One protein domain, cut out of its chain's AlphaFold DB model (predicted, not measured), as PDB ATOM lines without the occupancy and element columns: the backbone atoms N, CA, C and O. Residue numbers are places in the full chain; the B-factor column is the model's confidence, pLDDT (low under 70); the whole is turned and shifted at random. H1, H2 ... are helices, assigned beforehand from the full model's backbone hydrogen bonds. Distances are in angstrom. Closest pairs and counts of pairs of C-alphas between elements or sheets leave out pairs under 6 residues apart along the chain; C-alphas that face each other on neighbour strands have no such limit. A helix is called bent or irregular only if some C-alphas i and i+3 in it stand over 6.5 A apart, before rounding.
ATOM      1  N   SER A   2     213.007 166.313 131.659       45.50
ATOM      2  CA  SER A   2     212.012 165.968 132.691       45.50
ATOM      3  C   SER A   2     210.805 165.235 132.100       45.50
ATOM      4  O   SER A   2     210.233 165.690 131.115       45.50
ATOM      5  N   ARG A   3     210.372 164.136 132.732       46.91
ATOM      6  CA  ARG A   3     209.105 163.457 132.410       46.91
ATOM      7  C   ARG A   3     207.985 164.067 133.260       46.91
ATOM      8  O   ARG A   3     208.018 163.951 134.485       46.91
ATOM      9  N   GLY A   4     207.018 164.733 132.629       51.03
ATOM     10  CA  GLY A   4     205.746 165.114 133.266       51.03
ATOM     11  C   GLY A   4     205.864 166.016 134.503       51.03
ATOM     12  O   GLY A   4     205.170 165.800 135.491       51.03
ATOM     13  N   GLY A   5     206.780 166.991 134.498       59.44
ATOM     14  CA  GLY A   5     206.893 167.989 135.576       59.44
ATOM     15  C   GLY A   5     207.674 167.549 136.823       59.44
ATOM     16  O   GLY A   5     207.914 168.372 137.714       59.44
ATOM     17  N   LYS A   6     208.148 166.294 136.891       61.38
ATOM     18  CA  LYS A   6     209.052 165.821 137.954       61.38
ATOM     19  C   LYS A   6     210.511 165.840 137.497       61.38
ATOM     20  O   LYS A   6     210.867 165.437 136.393       61.38
ATOM     21  N   PHE A   7     211.362 166.335 138.385       66.62
ATOM     22  CA  PHE A   7     212.782 166.560 138.141       66.62
ATOM     23  C   PHE A   7     213.584 165.428 138.805       66.62
ATOM     24  O   PHE A   7     213.470 165.246 140.024       66.62
ATOM     25  N   ASN A   8     214.363 164.669 138.022       69.31
ATOM     26  CA  ASN A   8     215.167 163.545 138.520       69.31
ATOM     27  C   ASN A   8     216.217 164.015 139.537       69.31
ATOM     28  O   ASN A   8     216.696 165.147 139.474       69.31
ATOM     29  N   LYS A   9     216.580 163.155 140.496       68.88
ATOM     30  CA  LYS A   9     217.496 163.513 141.595       68.88
ATOM     31  C   LYS A   9     218.872 163.954 141.080       68.88
ATOM     32  O   LYS A   9     219.403 164.951 141.568       68.88
ATOM     33  N   ASP A  10     219.386 163.262 140.068       81.06
ATOM     34  CA  ASP A  10     220.729 163.491 139.523       81.06
ATOM     35  C   ASP A  10     220.785 164.718 138.621       81.06
ATOM     36  O   ASP A  10     221.741 165.487 138.677       81.06
ATOM     37  N   ASP A  11     219.713 164.975 137.869       80.69
ATOM     38  CA  ASP A  11     219.602 166.180 137.052       80.69
ATOM     39  C   ASP A  11     219.701 167.434 137.941       80.69
ATOM     40  O   ASP A  11     220.303 168.429 137.542       80.69
ATOM     41  N   LYS A  12     219.123 167.416 139.159       80.44
ATOM     42  CA  LYS A  12     219.134 168.601 140.045       80.44
ATOM     43  C   LYS A  12     220.538 168.921 140.517       80.44
ATOM     44  O   LYS A  12     220.860 170.092 140.675       80.44
ATOM     45  N   LYS A  13     221.331 167.879 140.774       84.12
ATOM     46  CA  LYS A  13     222.734 168.009 141.168       84.12
ATOM     47  C   LYS A  13     223.559 168.559 140.012       84.12
ATOM     48  O   LYS A  13     224.200 169.576 140.187       84.12
ATOM     49  N   LYS A  14     223.406 168.011 138.804       87.88
ATOM     50  CA  LYS A  14     224.104 168.522 137.610       87.88
ATOM     51  C   LYS A  14     223.826 170.006 137.354       87.88
ATOM     52  O   LYS A  14     224.743 170.763 137.062       87.88
ATOM     53  N   VAL A  15     222.570 170.433 137.497       85.94
ATOM     54  CA  VAL A  15     222.191 171.848 137.348       85.94
ATOM     55  C   VAL A  15     222.717 172.696 138.515       85.94
ATOM     56  O   VAL A  15     223.139 173.827 138.301       85.94
ATOM     57  N   ALA A  16     222.728 172.156 139.738       88.31
ATOM     58  CA  ALA A  16     223.306 172.808 140.919       88.31
ATOM     59  C   ALA A  16     224.792 173.086 140.734       88.31
ATOM     60  O   ALA A  16     225.223 174.224 140.911       88.31
ATOM     61  N   ASP A  17     225.524 172.070 140.298       90.38
ATOM     62  CA  ASP A  17     226.957 172.132 140.059       90.38
ATOM     63  C   ASP A  17     227.272 173.101 138.909       90.38
ATOM     64  O   ASP A  17     228.163 173.934 139.041       90.38
ATOM     65  N   PHE A  18     226.480 173.083 137.828       91.06
ATOM     66  CA  PHE A  18     226.646 173.999 136.692       91.06
ATOM     67  C   PHE A  18     226.497 175.477 137.078       91.06
ATOM     68  O   PHE A  18     227.285 176.315 136.648       91.06
ATOM     69  N   PHE A  19     225.492 175.811 137.893       87.12
ATOM     70  CA  PHE A  19     225.252 177.191 138.335       87.12
ATOM     71  C   PHE A  19     226.006 177.560 139.623       87.12
ATOM     72  O   PHE A  19     225.893 178.696 140.082       87.12
ATOM     73  N   GLY A  20     226.736 176.621 140.237       90.94
ATOM     74  CA  GLY A  20     227.411 176.824 141.523       90.94
ATOM     75  C   GLY A  20     226.452 177.144 142.677       90.94
ATOM     76  O   GLY A  20     226.819 177.840 143.623       90.94
ATOM     77  N   VAL A  21     225.200 176.684 142.604       88.69
ATOM     78  CA  VAL A  21     224.161 176.957 143.611       88.69
ATOM     79  C   VAL A  21     223.731 175.674 144.301       88.69
ATOM     80  O   VAL A  21     223.661 174.618 143.691       88.69
ATOM     81  N   GLY A  22     223.342 175.751 145.574       89.19
ATOM     82  CA  GLY A  22     222.805 174.582 146.274       89.19
ATOM     83  C   GLY A  22     221.543 174.013 145.605       89.19
ATOM     84  O   GLY A  22     220.659 174.758 145.176       89.19
ATOM     85  N   VAL A  23     221.408 172.681 145.606       87.88
ATOM     86  CA  VAL A  23     220.266 171.927 145.035       87.88
ATOM     87  C   VAL A  23     218.903 172.474 145.485       87.88
ATOM     88  O   VAL A  23     217.937 172.486 144.721       87.88
ATOM     89  N   TRP A  24     218.814 172.955 146.724       87.81
ATOM     90  CA  TRP A  24     217.591 173.528 147.279       87.81
ATOM     91  C   TRP A  24     217.134 174.810 146.564       87.81
ATOM     92  O   TRP A  24     215.932 175.007 146.379       87.81
ATOM     93  N   ASN A  25     218.063 175.651 146.091       87.88
ATOM     94  CA  ASN A  25     217.724 176.861 145.336       87.88
ATOM     95  C   ASN A  25     217.058 176.510 144.001       87.88
ATOM     96  O   ASN A  25     216.026 177.086 143.663       87.88
ATOM     97  N   ILE A  26     217.576 175.505 143.292       88.38
ATOM     98  CA  ILE A  26     216.985 175.026 142.031       88.38
ATOM     99  C   ILE A  26     215.597 174.439 142.264       88.38
ATOM    100  O   ILE A  26     214.663 174.748 141.527       88.38
ATOM    101  N   GLN A  27     215.420 173.647 143.324       87.12
ATOM    102  CA  GLN A  27     214.102 173.115 143.683       87.12
ATOM    103  C   GLN A  27     213.097 174.224 144.008       87.12
ATOM    104  O   GLN A  27     211.937 174.149 143.598       87.12
ATOM    105  N   ARG A  28     213.534 175.258 144.734       89.12
ATOM    106  CA  ARG A  28     212.710 176.422 145.070       89.12
ATOM    107  C   ARG A  28     212.268 177.173 143.812       89.12
ATOM    108  O   ARG A  28     211.081 177.479 143.698       89.12
ATOM    109  N   VAL A  29     213.189 177.432 142.881       88.88
ATOM    110  CA  VAL A  29     212.885 178.078 141.593       88.88
ATOM    111  C   VAL A  29     211.910 177.218 140.786       88.88
ATOM    112  O   VAL A  29     210.861 177.714 140.386       88.88
ATOM    113  N   TRP A  30     212.170 175.915 140.653       87.62
ATOM    114  CA  TRP A  30     211.289 174.987 139.937       87.62
ATOM    115  C   TRP A  30     209.863 174.962 140.503       87.62
ATOM    116  O   TRP A  30     208.886 175.032 139.762       87.62
ATOM    117  N   LYS A  31     209.723 174.926 141.835       88.31
ATOM    118  CA  LYS A  31     208.412 174.977 142.499       88.31
ATOM    119  C   LYS A  31     207.678 176.291 142.214       88.31
ATOM    120  O   LYS A  31     206.454 176.284 142.118       88.31
ATOM    121  N   LYS A  32     208.399 177.411 142.108       88.25
ATOM    122  CA  LYS A  32     207.819 178.715 141.757       88.25
ATOM    123  C   LYS A  32     207.306 178.712 140.313       88.25
ATOM    124  O   LYS A  32     206.140 179.034 140.115       88.25
ATOM    125  N   VAL A  33     208.124 178.247 139.367       89.12
ATOM    126  CA  VAL A  33     207.754 178.115 137.947       89.12
ATOM    127  C   VAL A  33     206.491 177.270 137.785       89.12
ATOM    128  O   VAL A  33     205.537 177.701 137.150       89.12
ATOM    129  N   MET A  34     206.429 176.104 138.434       88.38
ATOM    130  CA  MET A  34     205.259 175.221 138.340       88.38
ATOM    131  C   MET A  34     203.974 175.859 138.879       88.38
ATOM    132  O   MET A  34     202.901 175.621 138.333       88.38
ATOM    133  N   ARG A  35     204.064 176.694 139.924       87.94
ATOM    134  CA  ARG A  35     202.903 177.455 140.415       87.94
ATOM    135  C   ARG A  35     202.449 178.520 139.419       87.94
ATOM    136  O   ARG A  35     201.250 178.679 139.256       87.94
ATOM    137  N   GLN A  36     203.380 179.219 138.767       87.44
ATOM    138  CA  GLN A  36     203.052 180.227 137.750       87.44
ATOM    139  C   GLN A  36     202.383 179.584 136.532       87.44
ATOM    140  O   GLN A  36     201.328 180.048 136.111       87.44
ATOM    141  N   ILE A  37     202.922 178.455 136.053       87.56
ATOM    142  CA  ILE A  37     202.326 177.672 134.959       87.56
ATOM    143  C   ILE A  37     200.915 177.200 135.334       87.56
ATOM    144  O   ILE A  37     199.992 177.353 134.542       87.56
ATOM    145  N   ALA A  38     200.721 176.676 136.550       88.00
ATOM    146  CA  ALA A  38     199.399 176.249 137.020       88.00
ATOM    147  C   ALA A  38     198.385 177.405 137.123       88.00
ATOM    148  O   ALA A  38     197.186 177.174 137.028       88.00
ATOM    149  N   GLN A  39     198.862 178.636 137.320       88.06
ATOM    150  CA  GLN A  39     198.045 179.851 137.353       88.06
ATOM    151  C   GLN A  39     197.836 180.474 135.961       88.06
ATOM    152  O   GLN A  39     197.118 181.463 135.858       88.06
ATOM    153  N   GLY A  40     198.457 179.930 134.904       87.31
ATOM    154  CA  GLY A  40     198.414 180.498 133.552       87.31
ATOM    155  C   GLY A  40     199.166 181.826 133.408       87.31
ATOM    156  O   GLY A  40     198.937 182.558 132.450       87.31
ATOM    157  N   LEU A  41     200.039 182.157 134.364       83.50
ATOM    158  CA  LEU A  41     200.834 183.383 134.358       83.50
ATOM    159  C   LEU A  41     202.145 183.178 133.597       83.50
ATOM    160  O   LEU A  41     202.714 182.084 133.587       83.50
ATOM    161  N   GLU A  42     202.663 184.263 133.027       84.81
ATOM    162  CA  GLU A  42     204.003 184.274 132.448       84.81
ATOM    163  C   GLU A  42     205.057 183.904 133.510       84.81
ATOM    164  O   GLU A  42     204.985 184.293 134.684       84.81
ATOM    165  N   VAL A  43     206.034 183.090 133.107       82.50
ATOM    166  CA  VAL A  43     207.037 182.539 134.018       82.50
ATOM    167  C   VAL A  43     208.104 183.592 134.325       82.50
ATOM    168  O   VAL A  43     209.075 183.734 133.589       82.50
ATOM    169  N   ASP A  44     207.961 184.281 135.461       84.44
ATOM    170  CA  ASP A  44     208.983 185.195 135.995       84.44
ATOM    171  C   ASP A  44     209.708 184.632 137.238       84.44
ATOM    172  O   ASP A  44     209.147 184.490 138.337       84.44
ATOM    173  N   VAL A  45     211.007 184.367 137.078       82.44
ATOM    174  CA  VAL A  45     211.931 183.885 138.124       82.44
ATOM    175  C   VAL A  45     212.944 184.941 138.576       82.44
ATOM    176  O   VAL A  45     213.915 184.605 139.259       82.44
ATOM    177  N   SER A  46     212.717 186.211 138.247       84.31
ATOM    178  CA  SER A  46     213.579 187.320 138.650       84.31
ATOM    179  C   SER A  46     213.734 187.445 140.176       84.31
ATOM    180  O   SER A  46     212.933 186.952 140.987       84.31
ATOM    181  N   SER A  47     214.825 188.098 140.589       80.94
ATOM    182  CA  SER A  47     215.146 188.306 142.001       80.94
ATOM    183  C   SER A  47     214.109 189.200 142.681       80.94
ATOM    184  O   SER A  47     214.033 190.401 142.431       80.94
ATOM    185  N   GLN A  48     213.400 188.641 143.660       81.56
ATOM    186  CA  GLN A  48     212.451 189.374 144.508       81.56
ATOM    187  C   GLN A  48     213.137 190.266 145.556       81.56
ATOM    188  O   GLN A  48     212.473 190.870 146.393       81.56
ATOM    189  N   ARG A  49     214.474 190.368 145.542       82.44
ATOM    190  CA  ARG A  49     215.190 191.313 146.414       82.44
ATOM    191  C   ARG A  49     214.850 192.762 146.072       82.44
ATOM    192  O   ARG A  49     214.876 193.614 146.957       82.44
ATOM    193  N   LYS A  50     214.512 193.041 144.809       79.50
ATOM    194  CA  LYS A  50     214.078 194.364 144.359       79.50
ATOM    195  C   LYS A  50     212.722 194.689 145.002       79.50
ATOM    196  O   LYS A  50     211.695 194.189 144.570       79.50
ATOM    197  N   GLY A  51     212.741 195.493 146.065       79.69
ATOM    198  CA  GLY A  51     211.555 195.875 146.847       79.69
ATOM    199  C   GLY A  51     211.637 195.469 148.320       79.69
ATOM    200  O   GLY A  51     211.153 196.207 149.177       79.69
ATOM    201  N   ASN A  52     212.358 194.386 148.625       83.00
ATOM    202  CA  ASN A  52     212.642 193.931 149.987       83.00
ATOM    203  C   ASN A  52     213.783 194.748 150.606       83.00
ATOM    204  O   ASN A  52     214.865 194.234 150.889       83.00
ATOM    205  N   CYS A  53     213.563 196.044 150.785       80.38
ATOM    206  CA  CYS A  53     214.438 196.869 151.604       80.38
ATOM    207  C   CYS A  53     213.856 196.994 153.015       80.38
ATOM    208  O   CYS A  53     212.662 196.791 153.228       80.38
TER     209      CYS A  53
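Overview. This is residues 2 to 53 of the 102 residues of an uncharacterized protein of Hordeum vulgare subsp. vulgare (UniProt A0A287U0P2). Two helices meet near their ends as an L, a shorter one, H1, and a longer one, H2. After H2 the printed part turns and folds back along H2, on the side away from H1, and its last residues, 47 to 53, stick out as a free tail. The printed part has 52 residues with two named helices, H1 then H2, and no named strand; the class is all helix. The whole is loose, with a radius of gyration of the C-alphas of 12.5 A, and flat, with spans of 34 by 27 by 13 A.

Arrangement. H1, residues 9 to 19, and H2, residues 23 to 38, touch, with 8 pairs of C-alphas within 8 A. The closest C-alphas of the two are those of Ala 16 and Val 23, 5.2 A apart. H2 touches H1 with residues 23 to 27 alone. Their lines stand about perpendicular, at 75 degrees, and their centres are 14.3 A apart. In H2 every O i to N i+4 pair is within hydrogen-bond range, and in H1 6 of 7 are.

Along the chain. Residues 2 to 8 come before H1. H1 begins at C-alpha 9, at (217.496, 163.513, 141.595), and measures 16.1 A from first to last C-alpha. A tight link of 3 residues follows. H2 begins at C-alpha 23, at (220.266, 171.927, 145.035), and ends at C-alpha 38, at (199.399, 176.249, 137.020), 22.8 A away. Neither helix is bent.

Size, cuts and confidence. The two C-alphas farthest apart are those of Arg 3 and Cys 53, at 38.9 A. The printed part has no cut. Residues 39 to 53 hold no named element, and of these 47 to 53 stand free. The mean pLDDT of the printed part is 81.7, and residues 2 to 9 are under 70.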